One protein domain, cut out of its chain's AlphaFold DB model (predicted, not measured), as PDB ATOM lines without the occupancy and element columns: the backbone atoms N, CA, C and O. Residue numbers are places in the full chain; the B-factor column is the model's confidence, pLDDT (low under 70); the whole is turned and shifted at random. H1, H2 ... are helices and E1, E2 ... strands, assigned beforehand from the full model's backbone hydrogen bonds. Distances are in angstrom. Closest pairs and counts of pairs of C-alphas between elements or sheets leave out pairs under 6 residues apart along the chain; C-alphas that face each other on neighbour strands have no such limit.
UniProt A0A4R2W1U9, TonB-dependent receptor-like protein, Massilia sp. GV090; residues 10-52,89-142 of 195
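AT A GLANCE: This is residues 10 to 52 and 89 to 142 of the 195 residues of the protein "TonB-dependent receptor-like protein" of Massilia sp. GV090 (UniProt A0A4R2W1U9). Look first for a small, twisted sheet of four short strands, E1, E2, E4 and E3 in that order, with two helices at a steep angle to each other, H2 and H3, that graze it, H2 with residues 91 to 98 and H3 with residues 116 to 119. The third helix, H1, packs beside H2 away from the sheet, and a long loop, residues 25 to 41, leads from H1 back to the sheet. The printed part has 97 residues with three named helices and four named strands, in the order E1 H1 E2 H2 H3 E3 E4; the sheet is mixed. The class is mixed, helices and strands, with 42 residues, under half, in named elements. The whole is compact, with a radius of gyration of the C-alphas of 13.4 A and spans of 41 by 31 by 28 A.

IN THESE COORDINATES: Find C-alpha 10 at (183.211, 80.224, 217.495); there E1 begins, residues 10 to 12. E2 is residues 42 to 45, 10.3 A long. E4, residues 134 to 138, runs 11.1 A and ends at C-alpha 138, (178.285, 78.826, 209.479). E3 is residues 120 to 122. H2, residues 91 to 102, is the longest helix; start at C-alpha 91, (172.208, 84.446, 210.706), and go 16.4 A to C-alpha 102. H3 is residues 111 to 119, 12.5 A long, and H1 is residues 19 to 24, 8.7 A long.

HOW THE PARTS SIT: Begin at the inner strands E2 and E4, which are parallel at 11 degrees; N 137 and O 42 are 2.8 A apart. The edge strand E1 is the antiparallel neighbour of E2, at 146 degrees, with N 43 and O 11 within hydrogen-bond range at 2.8 A. E3, the other edge strand, forms a hairpin with E4, antiparallel at 159 degrees, with N 135 and O 121 at 2.8 A. H2 is on the sheet but only grazes it, with residues 91 to 98. H3 also only grazes it, with residues 116 to 119; the closest C-alphas of H3 and E4, those of Arg 119 and Thr 138, are 4.7 A apart. H2 and H3 touch, closest at the C-alphas of Cys 101 and Cys 113, 5.6 A, at a steep tilt of 61 degrees, opposite ways. H1 touches H2, closest at the C-alphas of Tyr 20 and Ala 99, 4.3 A, at a shallow tilt of 31 degrees, the same way. H1 is not on the sheet and is apart from H3. In H1, H2 and H3 every O i to N i+4 pair is within hydrogen-bond range.

THE WHOLE: The two C-alphas farthest apart, those of Asp 31 and Ser 52, are 41.4 A from each other. Residues 53 to 88 are not printed, and C-alphas 52 and 89 stand 16.4 A apart across this cut. The links H1 to E2 and E3 to E4 are long; H3 to E3 is tight. Mean pLDDT of the printed part is 84.8; look for values under 70 at residues 46 to 52, 89 and 141 to 142.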
ATOM      1  N   THR A  10     184.365  81.000 217.030       82.56
ATOM      2  CA  THR A  10     183.211  80.224 217.495       82.56
ATOM      3  C   THR A  10     182.491  80.995 218.586       82.56
ATOM      4  O   THR A  10     183.131  81.687 219.377       82.56
ATOM      5  N   GLY A  11     181.175  80.870 218.643       85.06
ATOM      6  CA  GLY A  11     180.350  81.442 219.697       85.06
ATOM      7  C   GLY A  11     178.951  80.847 219.649       85.06
ATOM      8  O   GLY A  11     178.709  79.901 218.902       85.06
ATOM      9  N   TYR A  12     178.036  81.416 220.421       87.06
ATOM     10  CA  TYR A  12     176.635  81.014 220.428       87.06
ATOM     11  C   TYR A  12     175.739  82.244 220.338       87.06
ATOM     12  O   TYR A  12     176.082  83.325 220.827       87.06
ATOM     13  N   TYR A  13     174.590  82.096 219.688       87.00
ATOM     14  CA  TYR A  13     173.542  83.104 219.744       87.00
ATOM     15  C   TYR A  13     172.744  82.926 221.035       87.00
ATOM     16  O   TYR A  13     172.336  81.816 221.368       87.00
ATOM     17  N   SER A  14     172.470  84.023 221.747       87.12
ATOM     18  CA  SER A  14     171.623  83.992 222.951       87.12
ATOM     19  C   SER A  14     170.219  83.463 222.651       87.12
ATOM     20  O   SER A  14     169.635  82.761 223.468       87.12
ATOM     21  N   SER A  15     169.703  83.752 221.457       88.81
ATOM     22  CA  SER A  15     168.436  83.225 220.960       88.81
ATOM     23  C   SER A  15     168.441  83.113 219.440       88.81
ATOM     24  O   SER A  15     169.023  83.959 218.756       88.81
ATOM     25  N   THR A  16     167.735  82.124 218.896       90.56
ATOM     26  CA  THR A  16     167.551  81.957 217.444       90.56
ATOM     27  C   THR A  16     166.101  81.652 217.098       90.56
ATOM     28  O   THR A  16     165.361  81.123 217.919       90.56
ATOM     29  N   THR A  17     165.691  81.986 215.872       92.00
ATOM     30  CA  THR A  17     164.360  81.646 215.342       92.00
ATOM     31  C   THR A  17     164.487  80.561 214.280       92.00
ATOM     32  O   THR A  17     165.155  80.780 213.268       92.00
ATOM     33  N   ASP A  18     163.830  79.421 214.485       92.88
ATOM     34  CA  ASP A  18     163.803  78.315 213.526       92.88
ATOM     35  C   ASP A  18     162.610  78.440 212.568       92.88
ATOM     36  O   ASP A  18     161.557  77.823 212.743       92.88
ATOM     37  N   TYR A  19     162.788  79.250 211.522       92.38
ATOM     38  CA  TYR A  19     161.763  79.501 210.503       92.38
ATOM     39  C   TYR A  19     161.262  78.221 209.821       92.38
ATOM     40  O   TYR A  19     160.095  78.154 209.436       92.38
ATOM     41  N   TYR A  20     162.120  77.207 209.683       92.25
ATOM     42  CA  TYR A  20     161.753  75.944 209.052       92.25
ATOM     43  C   TYR A  20     160.786  75.153 209.935       92.25
ATOM     44  O   TYR A  20     159.715  74.770 209.468       92.25
ATOM     45  N   ARG A  21     161.103  74.982 211.226       91.81
ATOM     46  CA  ARG A  21     160.204  74.294 212.169       91.81
ATOM     47  C   ARG A  21     158.902  75.058 212.394       91.81
ATOM     48  O   ARG A  21     157.853  74.426 212.463       91.81
ATOM     49  N   CYS A  22     158.947  76.394 212.430       92.00
ATOM     50  CA  CYS A  22     157.736  77.220 212.480       92.00
ATOM     51  C   CYS A  22     156.793  76.920 211.312       92.00
ATOM     52  O   CYS A  22     155.599  76.702 211.508       92.00
ATOM     53  N   ALA A  23     157.340  76.869 210.097       90.94
ATOM     54  CA  ALA A  23     156.554  76.585 208.908       90.94
ATOM     55  C   ALA A  23     156.060  75.131 208.861       90.94
ATOM     56  O   ALA A  23     154.915  74.904 208.481       90.94
ATOM     57  N   GLN A  24     156.871  74.157 209.292       89.88
ATOM     58  CA  GLN A  24     156.436  72.758 209.410       89.88
ATOM     59  C   GLN A  24     155.285  72.584 210.410       89.88
ATOM     60  O   GLN A  24     154.405  71.759 210.186       89.88
ATOM     61  N   ALA A  25     155.270  73.372 211.487       89.44
ATOM     62  CA  ALA A  25     154.176  73.406 212.456       89.44
ATOM     63  C   ALA A  25     152.952  74.212 211.973       89.44
ATOM     64  O   ALA A  25     151.945  74.267 212.672       89.44
ATOM     65  N   GLY A  26     153.029  74.867 210.806       87.75
ATOM     66  CA  GLY A  26     151.969  75.738 210.291       87.75
ATOM     67  C   GLY A  26     151.755  77.019 211.109       87.75
ATOM     68  O   GLY A  26     150.727  77.677 210.963       87.75
ATOM     69  N   GLN A  27     152.705  77.383 211.976       89.00
ATOM     70  CA  GLN A  27     152.607  78.546 212.853       89.00
ATOM     71  C   GLN A  27     153.062  79.821 212.135       89.00
ATOM     72  O   GLN A  27     154.036  79.833 211.375       89.00
ATOM     73  N   LYS A  28     152.385  80.938 212.414       86.31
ATOM     74  CA  LYS A  28     152.881  82.263 212.020       86.31
ATOM     75  C   LYS A  28     154.124  82.586 212.843       86.31
ATOM     76  O   LYS A  28     154.171  82.286 214.026       86.31
ATOM     77  N   ILE A  29     155.104  83.266 212.245       83.62
ATOM     78  CA  ILE A  29     156.368  83.605 212.929       83.62
ATOM     79  C   ILE A  29     156.155  84.421 214.213       83.62
ATOM     80  O   ILE A  29     156.935  84.274 215.145       83.62
ATOM     81  N   ALA A  30     155.111  85.255 214.268       85.19
ATOM     82  CA  ALA A  30     154.777  86.034 215.462       85.19
ATOM     83  C   ALA A  30     154.384  85.159 216.667       85.19
ATOM     84  O   ALA A  30     154.688  85.531 217.795       85.19
ATOM     85  N   ASP A  31     153.778  83.998 216.409       88.81
ATOM     86  CA  ASP A  31     153.193  83.100 217.412       88.81
ATOM     87  C   ASP A  31     153.882  81.724 217.404       88.81
ATOM     88  O   ASP A  31     153.294  80.718 217.794       88.81
ATOM     89  N   CYS A  32     155.099  81.645 216.864       91.38
ATOM     90  CA  CYS A  32     155.794  80.378 216.699       91.38
ATOM     91  C   CYS A  32     156.561  79.987 217.964       91.38
ATOM     92  O   CYS A  32     157.404  80.750 218.438       91.38
ATOM     93  N   ASP A  33     156.384  78.743 218.414       89.31
ATOM     94  CA  ASP A  33     157.082  78.187 219.586       89.31
ATOM     95  C   ASP A  33     158.604  78.099 219.392       89.31
ATOM     96  O   ASP A  33     159.371  78.003 220.349       89.31
ATOM     97  N   TYR A  34     159.053  78.137 218.136       89.94
ATOM     98  CA  TYR A  34     160.459  78.088 217.742       89.94
ATOM     99  C   TYR A  34     161.054  79.465 217.409       89.94
ATOM    100  O   TYR A  34     162.165  79.542 216.873       89.94
ATOM    101  N   ALA A  35     160.338  80.556 217.698       89.88
ATOM    102  CA  ALA A  35     160.837  81.915 217.535       89.88
ATOM    103  C   ALA A  35     161.564  82.407 218.793       89.88
ATOM    104  O   ALA A  35     161.066  82.291 219.906       89.88
ATOM    105  N   ASN A  36     162.749  82.995 218.601       88.00
ATOM    106  CA  ASN A  36     163.600  83.544 219.668       88.00
ATOM    107  C   ASN A  36     163.859  82.578 220.844       88.00
ATOM    108  O   ASN A  36     163.990  83.009 221.989       88.00
ATOM    109  N   VAL A  37     163.973  81.278 220.561       88.44
ATOM    110  CA  VAL A  37     164.233  80.254 221.579       88.44
ATOM    111  C   VAL A  37     165.656  80.387 222.115       88.44
ATOM    112  O   VAL A  37     166.600  80.588 221.344       88.44
ATOM    113  N   SER A  38     165.784  80.264 223.439       85.81
ATOM    114  CA  SER A  38     167.042  80.263 224.188       85.81
ATOM    115  C   SER A  38     167.255  78.906 224.887       85.81
ATOM    116  O   SER A  38     166.303  78.381 225.467       85.81
ATOM    117  N   PRO A  39     168.483  78.354 224.908       82.69
ATOM    118  CA  PRO A  39     169.663  78.870 224.217       82.69
ATOM    119  C   PRO A  39     169.500  78.745 222.698       82.69
ATOM    120  O   PRO A  39     168.890  77.793 222.210       82.69
ATOM    121  N   GLY A  40     170.011  79.734 221.964       86.75
ATOM    122  CA  GLY A  40     170.022  79.697 220.506       86.75
ATOM    123  C   GLY A  40     171.042  78.695 219.953       86.75
ATOM    124  O   GLY A  40     171.625  77.895 220.682       86.75
ATOM    125  N   ALA A  41     171.270  78.755 218.642       88.94
ATOM    126  CA  ALA A  41     172.252  77.906 217.973       88.94
ATOM    127  C   ALA A  41     173.699  78.399 218.137       88.94
ATOM    128  O   ALA A  41     173.967  79.606 218.219       88.94
ATOM    129  N   ASP A  42     174.639  77.456 218.066       89.94
ATOM    130  CA  ASP A  42     176.057  77.768 217.929       89.94
ATOM    131  C   ASP A  42     176.331  78.399 216.561       89.94
ATOM    132  O   ASP A  42     175.659  78.117 215.563       89.94
ATOM    133  N   TYR A  43     177.357  79.242 216.486       87.69
ATOM    134  CA  TYR A  43     177.842  79.765 215.221       87.69
ATOM    135  C   TYR A  43     179.343  79.612 215.076       87.69
ATOM    136  O   TYR A  43     180.128  79.713 216.022       87.69
ATOM    137  N   VAL A  44     179.741  79.427 213.825       86.00
ATOM    138  CA  VAL A  44     181.136  79.415 213.420       86.00
ATOM    139  C   VAL A  44     181.318  80.452 212.331       86.00
ATOM    140  O   VAL A  44     180.616  80.456 211.323       86.00
ATOM    141  N   GLN A  45     182.284  81.333 212.534       76.81
ATOM    142  CA  GLN A  45     182.749  82.276 211.539       76.81
ATOM    143  C   GLN A  45     184.112  81.811 211.037       76.81
ATOM    144  O   GLN A  45     185.097  81.833 211.778       76.81
ATOM    145  N   LEU A  46     184.177  81.388 209.777       69.25
ATOM    146  CA  LEU A  46     185.435  81.051 209.120       69.25
ATOM    147  C   LEU A  46     185.860  82.232 208.241       69.25
ATOM    148  O   LEU A  46     185.034  82.853 207.568       69.25
ATOM    149  N   GLY A  47     187.158  82.541 208.228       56.56
ATOM    150  CA  GLY A  47     187.740  83.245 207.091       56.56
ATOM    151  C   GLY A  47     187.568  82.368 205.853       56.56
ATOM    152  O   GLY A  47     187.883  81.179 205.887       56.56
ATOM    153  N   SER A  48     187.013  82.920 204.778       55.88
ATOM    154  CA  SER A  48     186.866  82.171 203.532       55.88
ATOM    155  C   SER A  48     188.116  82.375 202.677       55.88
ATOM    156  O   SER A  48     188.474  83.505 202.349       55.88
ATOM    157  N   LYS A  49     188.788  81.273 202.313       49.00
ATOM    158  CA  LYS A  49     189.869  81.281 201.308       49.00
ATOM    159  C   LYS A  49     189.341  81.542 199.892       49.00
ATOM    160  O   LYS A  49     190.129  81.851 199.009       49.00
ATOM    161  N   GLU A  50     188.027  81.439 199.687       52.03
ATOM    162  CA  GLU A  50     187.358  81.681 198.402       52.03
ATOM    163  C   GLU A  50     186.903  83.136 198.222       52.03
ATOM    164  O   GLU A  50     186.206  83.473 197.264       52.03
ATOM    165  N   LEU A  51     187.307  84.034 199.128       52.53
ATOM    166  CA  LEU A  51     187.154  85.465 198.907       52.53
ATOM    167  C   LEU A  51     188.074  85.880 197.754       52.53
ATOM    168  O   LEU A  51     189.276  86.071 197.918       52.53
ATOM    169  N   SER A  52     187.496  86.027 196.565       51.53
ATOM    170  CA  SER A  52     188.104  86.794 195.479       51.53
ATOM    171  C   SER A  52     188.410  88.226 195.946       51.53
ATOM    172  O   SER A  52     187.666  88.802 196.736       51.53
ATOM    173  N   LEU A  89     176.909  88.009 206.196       68.19
ATOM    174  CA  LEU A  89     175.593  87.409 206.051       68.19
ATOM    175  C   LEU A  89     174.958  87.280 207.445       68.19
ATOM    176  O   LEU A  89     175.536  86.667 208.336       68.19
ATOM    177  N   SER A  90     173.792  87.885 207.680       78.50
ATOM    178  CA  SER A  90     173.126  87.765 208.986       78.50
ATOM    179  C   SER A  90     172.594  86.343 209.189       78.50
ATOM    180  O   SER A  90     171.951  85.810 208.279       78.50
ATOM    181  N   ALA A  91     172.759  85.765 210.383       83.25
ATOM    182  CA  ALA A  91     172.208  84.446 210.706       83.25
ATOM    183  C   ALA A  91     170.688  84.368 210.495       83.25
ATOM    184  O   ALA A  91     170.193  83.393 209.948       83.25
ATOM    185  N   THR A  92     169.942  85.424 210.828       86.56
ATOM    186  CA  THR A  92     168.491  85.473 210.597       86.56
ATOM    187  C   THR A  92     168.125  85.313 209.123       86.56
ATOM    188  O   THR A  92     167.167  84.614 208.810       86.56
ATOM    189  N   LYS A  93     168.882  85.943 208.215       87.44
ATOM    190  CA  LYS A  93     168.680  85.783 206.771       87.44
ATOM    191  C   LYS A  93     168.957  84.346 206.337       87.44
ATOM    192  O   LYS A  93     168.097  83.753 205.707       87.44
ATOM    193  N   LEU A  94     170.088  83.776 206.758       89.38
ATOM    194  CA  LEU A  94     170.428  82.379 206.468       89.38
ATOM    195  C   LEU A  94     169.329  81.404 206.904       89.38
ATOM    196  O   LEU A  94     168.968  80.520 206.141       89.38
ATOM    197  N   LEU A  95     168.769  81.580 208.104       91.56
ATOM    198  CA  LEU A  95     167.710  80.705 208.615       91.56
ATOM    199  C   LEU A  95     166.379  80.868 207.859       91.56
ATOM    200  O   LEU A  95     165.629  79.904 207.725       91.56
ATOM    201  N   ARG A  96     166.077  82.067 207.342       91.44
ATOM    202  CA  ARG A  96     164.915  82.281 206.460       91.44
ATOM    203  C   ARG A  96     165.126  81.655 205.090       91.44
ATOM    204  O   ARG A  96     164.232  80.972 204.601       91.44
ATOM    205  N   ASP A  97     166.295  81.880 204.500       90.62
ATOM    206  CA  ASP A  97     166.664  81.336 203.195       90.62
ATOM    207  C   ASP A  97     166.677  79.798 203.259       90.62
ATOM    208  O   ASP A  97     166.138  79.134 202.379       90.62
ATOM    209  N   GLU A  98     167.175  79.216 204.356       93.50
ATOM    210  CA  GLU A  98     167.122  77.774 204.599       93.50
ATOM    211  C   GLU A  98     165.679  77.255 204.622       93.50
ATOM    212  O   GLU A  98     165.369  76.265 203.955       93.50
ATOM    213  N   ALA A  99     164.789  77.918 205.368       93.00
ATOM    214  CA  ALA A  99     163.382  77.541 205.420       93.00
ATOM    215  C   ALA A  99     162.742  77.603 204.027       93.00
ATOM    216  O   ALA A  99     162.099  76.643 203.615       93.00
ATOM    217  N   LEU A 100     162.981  78.676 203.267       92.81
ATOM    218  CA  LEU A 100     162.492  78.807 201.891       92.81
ATOM    219  C   LEU A 100     162.973  77.658 200.998       92.81
ATOM    220  O   LEU A 100     162.164  77.057 200.294       92.81
ATOM    221  N   CYS A 101     164.260  77.314 201.064       93.44
ATOM    222  CA  CYS A 101     164.838  76.225 200.279       93.44
ATOM    223  C   CYS A 101     164.259  74.855 200.655       93.44
ATOM    224  O   CYS A 101     163.949  74.054 199.777       93.44
ATOM    225  N   ARG A 102     164.086  74.571 201.953       91.94
ATOM    226  CA  ARG A 102     163.565  73.275 202.420       91.94
ATOM    227  C   ARG A 102     162.060  73.106 202.205       91.94
ATOM    228  O   ARG A 102     161.604  71.979 202.060       91.94
ATOM    229  N   LEU A 103     161.297  74.197 202.200       91.75
ATOM    230  CA  LEU A 103     159.838  74.187 202.027       91.75
ATOM    231  C   LEU A 103     159.404  74.281 200.555       91.75
ATOM    232  O   LEU A 103     158.209  74.327 200.279       91.75
ATOM    233  N   GLY A 104     160.352  74.346 199.614       89.38
ATOM    234  CA  GLY A 104     160.059  74.466 198.182       89.38
ATOM    235  C   GLY A 104     159.656  75.874 197.731       89.38
ATOM    236  O   GLY A 104     159.142  76.039 196.630       89.38
ATOM    237  N   GLY A 105     159.900  76.902 198.553       87.19
ATOM    238  CA  GLY A 105     159.738  78.307 198.159       87.19
ATOM    239  C   GLY A 105     160.826  78.800 197.193       87.19
ATOM    240  O   GLY A 105     160.664  79.841 196.562       87.19
ATOM    241  N   ALA A 106     161.922  78.049 197.068       87.44
ATOM    242  CA  ALA A 106     162.971  78.221 196.070       87.44
ATOM    243  C   ALA A 106     163.408  76.846 195.536       87.44
ATOM    244  O   ALA A 106     163.219  75.832 196.210       87.44
ATOM    245  N   ASP A 107     164.004  76.809 194.341       86.31
ATOM    246  CA  ASP A 107     164.568  75.573 193.791       86.31
ATOM    247  C   ASP A 107     165.712  75.073 194.684       86.31
ATOM    248  O   ASP A 107     166.733  75.749 194.860       86.31
ATOM    249  N   ILE A 108     165.540  73.870 195.234       88.62
ATOM    250  CA  ILE A 108     166.494  73.233 196.139       88.62
ATOM    251  C   ILE A 108     167.839  72.937 195.465       88.62
ATOM    252  O   ILE A 108     168.863  72.903 196.143       88.62
ATOM    253  N   ASN A 109     167.849  72.786 194.137       87.50
ATOM    254  CA  ASN A 109     169.059  72.554 193.352       87.50
ATOM    255  C   ASN A 109     169.759  73.859 192.945       87.50
ATOM    256  O   ASN A 109     170.831  73.821 192.337       87.50
ATOM    257  N   SER A 110     169.185  75.024 193.273       85.06
ATOM    258  CA  SER A 110     169.827  76.305 192.986       85.06
ATOM    259  C   SER A 110     171.143  76.448 193.770       85.06
ATOM    260  O   SER A 110     171.213  76.052 194.940       85.06
ATOM    261  N   PRO A 111     172.180  77.081 193.188       82.00
ATOM    262  CA  PRO A 111     173.446  77.314 193.886       82.00
ATOM    263  C   PRO A 111     173.280  78.049 195.223       82.00
ATOM    264  O   PRO A 111     173.982  77.754 196.186       82.00
ATOM    265  N   SER A 112     172.311  78.966 195.311       82.94
ATOM    266  CA  SER A 112     171.965  79.683 196.543       82.94
ATOM    267  C   SER A 112     171.407  78.771 197.634       82.94
ATOM    268  O   SER A 112     171.771  78.928 198.801       82.94
ATOM    269  N   CYS A 113     170.541  77.816 197.283       87.94
ATOM    270  CA  CYS A 113     169.982  76.879 198.255       87.94
ATOM    271  C   CYS A 113     171.004  75.836 198.694       87.94
ATOM    272  O   CYS A 113     171.103  75.559 199.888       87.94
ATOM    273  N   ALA A 114     171.811  75.325 197.763       87.19
ATOM    274  CA  ALA A 114     172.908  74.421 198.087       87.19
ATOM    275  C   ALA A 114     173.907  75.072 199.066       87.19
ATOM    276  O   ALA A 114     174.232  74.477 200.097       87.19
ATOM    277  N   ASP A 115     174.328  76.318 198.806       85.62
ATOM    278  CA  ASP A 115     175.210  77.074 199.708       85.62
ATOM    279  C   ASP A 115     174.543  77.322 201.070       85.62
ATOM    280  O   ASP A 115     175.129  77.016 202.110       85.62
ATOM    281  N   THR A 116     173.290  77.786 201.088       88.88
ATOM    282  CA  THR A 116     172.561  78.063 202.337       88.88
ATOM    283  C   THR A 116     172.407  76.809 203.201       88.88
ATOM    284  O   THR A 116     172.712  76.841 204.394       88.88
ATOM    285  N   ILE A 117     171.992  75.684 202.612       90.31
ATOM    286  CA  ILE A 117     171.821  74.411 203.326       90.31
ATOM    287  C   ILE A 117     173.168  73.893 203.839       90.31
ATOM    288  O   ILE A 117     173.232  73.385 204.956       90.31
ATOM    289  N   SER A 118     174.256  74.065 203.082       88.94
ATOM    290  CA  SER A 118     175.595  73.648 203.528       88.94
ATOM    291  C   SER A 118     176.083  74.408 204.771       88.94
ATOM    292  O   SER A 118     176.861  73.876 205.568       88.94
ATOM    293  N   ARG A 119     175.600  75.642 204.969       88.38
ATOM    294  CA  ARG A 119     175.960  76.506 206.103       88.38
ATOM    295  C   ARG A 119     175.166  76.210 207.366       88.38
ATOM    296  O   ARG A 119     175.652  76.530 208.450       88.38
ATOM    297  N   ILE A 120     173.974  75.627 207.243       92.12
ATOM    298  CA  ILE A 120     173.109  75.307 208.378       92.12
ATOM    299  C   ILE A 120     173.182  73.818 208.690       92.12
ATOM    300  O   ILE A 120     172.614  72.977 207.992       92.12
ATOM    301  N   LYS A 121     173.841  73.481 209.799       92.38
ATOM    302  CA  LYS A 121     173.844  72.114 210.317       92.38
ATOM    303  C   LYS A 121     172.723  71.958 211.326       92.38
ATOM    304  O   LYS A 121     172.622  72.727 212.281       92.38
ATOM    305  N   ARG A 122     171.922  70.915 211.144       92.88
ATOM    306  CA  ARG A 122     170.862  70.507 212.069       92.88
ATOM    307  C   ARG A 122     171.202  69.176 212.714       92.88
ATOM    308  O   ARG A 122     171.949  68.378 212.145       92.88
ATOM    309  N   TYR A 123     170.646  68.932 213.893       91.00
ATOM    310  CA  TYR A 123     170.633  67.589 214.453       91.00
ATOM    311  C   TYR A 123     169.803  66.664 213.555       91.00
ATOM    312  O   TYR A 123     168.765  67.086 213.036       91.00
ATOM    313  N   PRO A 124     170.236  65.407 213.354       88.50
ATOM    314  CA  PRO A 124     169.427  64.444 212.626       88.50
ATOM    315  C   PRO A 124     168.078  64.261 213.332       88.50
ATOM    316  O   PRO A 124     167.983  64.378 214.553       88.50
ATOM    317  N   LEU A 125     167.031  63.946 212.568       86.81
ATOM    318  CA  LEU A 125     165.695  63.698 213.130       86.81
ATOM    319  C   LEU A 125     165.668  62.490 214.081       86.81
ATOM    320  O   LEU A 125     164.762  62.367 214.894       86.81
ATOM    321  N   THR A 126     166.676  61.622 214.003       87.56
ATOM    322  CA  THR A 126     166.878  60.463 214.880       87.56
ATOM    323  C   THR A 126     167.689  60.780 216.141       87.56
ATOM    324  O   THR A 126     168.010  59.870 216.903       87.56
ATOM    325  N   ALA A 127     168.078  62.040 216.369       85.69
ATOM    326  CA  ALA A 127     168.861  62.407 217.543       85.69
ATOM    327  C   ALA A 127     168.061  62.200 218.839       85.69
ATOM    328  O   ALA A 127     166.927  62.657 218.959       85.69
ATOM    329  N   LEU A 128     168.702  61.579 219.835       82.75
ATOM    330  CA  LEU A 128     168.155  61.381 221.187       82.75
ATOM    331  C   LEU A 128     167.835  62.700 221.902       82.75
ATOM    332  O   LEU A 128     166.943  62.750 222.740       82.75
ATOM    333  N   ASN A 129     168.575  63.762 221.582       79.06
ATOM    334  CA  ASN A 129     168.382  65.087 222.145       79.06
ATOM    335  C   ASN A 129     168.223  66.089 220.998       79.06
ATOM    336  O   ASN A 129     169.060  66.117 220.093       79.06
ATOM    337  N   LYS A 130     167.160  66.902 221.051       81.88
ATOM    338  CA  LYS A 130     166.880  68.002 220.111       81.88
ATOM    339  C   LYS A 130     166.814  67.600 218.617       81.88
ATOM    340  O   LYS A 130     167.484  68.218 217.785       81.88
ATOM    341  N   PRO A 131     166.014  66.585 218.232       86.38
ATOM    342  CA  PRO A 131     165.909  66.154 216.837       86.38
ATOM    343  C   PRO A 131     165.436  67.292 215.919       86.38
ATOM    344  O   PRO A 131     164.454  67.975 216.206       86.38
ATOM    345  N   GLY A 132     166.145  67.508 214.807       85.06
ATOM    346  CA  GLY A 132     165.809  68.530 213.806       85.06
ATOM    347  C   GLY A 132     166.126  69.982 214.190       85.06
ATOM    348  O   GLY A 132     165.973  70.871 213.346       85.06
ATOM    349  N   GLU A 133     166.590  70.241 215.416       89.62
ATOM    350  CA  GLU A 133     167.005  71.573 215.870       89.62
ATOM    351  C   GLU A 133     168.287  72.036 215.162       89.62
ATOM    352  O   GLU A 133     169.108  71.229 214.710       89.62
ATOM    353  N   ILE A 134     168.464  73.355 215.057       91.75
ATOM    354  CA  ILE A 134     169.677  73.965 214.509       91.75
ATOM    355  C   ILE A 134     170.833  73.699 215.474       91.75
ATOM    356  O   ILE A 134     170.789  74.088 216.637       91.75
ATOM    357  N   LYS A 135     171.880  73.044 214.975       89.62
ATOM    358  CA  LYS A 135     173.094  72.742 215.731       89.62
ATOM    359  C   LYS A 135     174.127  73.849 215.577       89.62
ATOM    360  O   LYS A 135     174.656  74.336 216.563       89.62
ATOM    361  N   GLU A 136     174.446  74.210 214.337       90.31
ATOM    362  CA  GLU A 136     175.541  75.134 214.030       90.31
ATOM    363  C   GLU A 136     175.200  75.969 212.791       90.31
ATOM    364  O   GLU A 136     174.764  75.433 211.768       90.31
ATOM    365  N   ILE A 137     175.439  77.278 212.876       90.38
ATOM    366  CA  ILE A 137     175.277  78.241 211.786       90.38
ATOM    367  C   ILE A 137     176.660  78.703 211.321       90.38
ATOM    368  O   ILE A 137     177.385  79.386 212.049       90.38
ATOM    369  N   THR A 138     177.025  78.377 210.082       87.75
ATOM    370  CA  THR A 138     178.285  78.826 209.479       87.75
ATOM    371  C   THR A 138     178.099  80.184 208.805       87.75
ATOM    372  O   THR A 138     177.527  80.298 207.718       87.75
ATOM    373  N   VAL A 139     178.609  81.235 209.441       79.69
ATOM    374  CA  VAL A 139     178.522  82.613 208.952       79.69
ATOM    375  C   VAL A 139     179.843  83.001 208.304       79.69
ATOM    376  O   VAL A 139     180.706  83.612 208.933       79.69
ATOM    377  N   ASN A 140     180.012  82.644 207.032       70.62
ATOM    378  CA  ASN A 140     181.183  83.076 206.271       70.62
ATOM    379  C   ASN A 140     180.863  84.348 205.479       70.62
ATOM    380  O   ASN A 140     179.809  84.394 204.832       70.62
ATOM    381  N   PRO A 141     181.759  85.352 205.489       62.44
ATOM    382  CA  PRO A 141     181.665  86.479 204.572       62.44
ATOM    383  C   PRO A 141     181.622  85.987 203.120       62.44
ATOM    384  O   PRO A 141     182.327  85.043 202.761       62.44
ATOM    385  N   ILE A 142     180.799  86.634 202.297       62.62
ATOM    386  CA  ILE A 142     180.697  86.368 200.856       62.62
ATOM    387  C   ILE A 142     180.981  87.648 200.067       62.62
ATOM    388  O   ILE A 142     180.639  88.745 200.516       62.62
TER     389      ILE A 142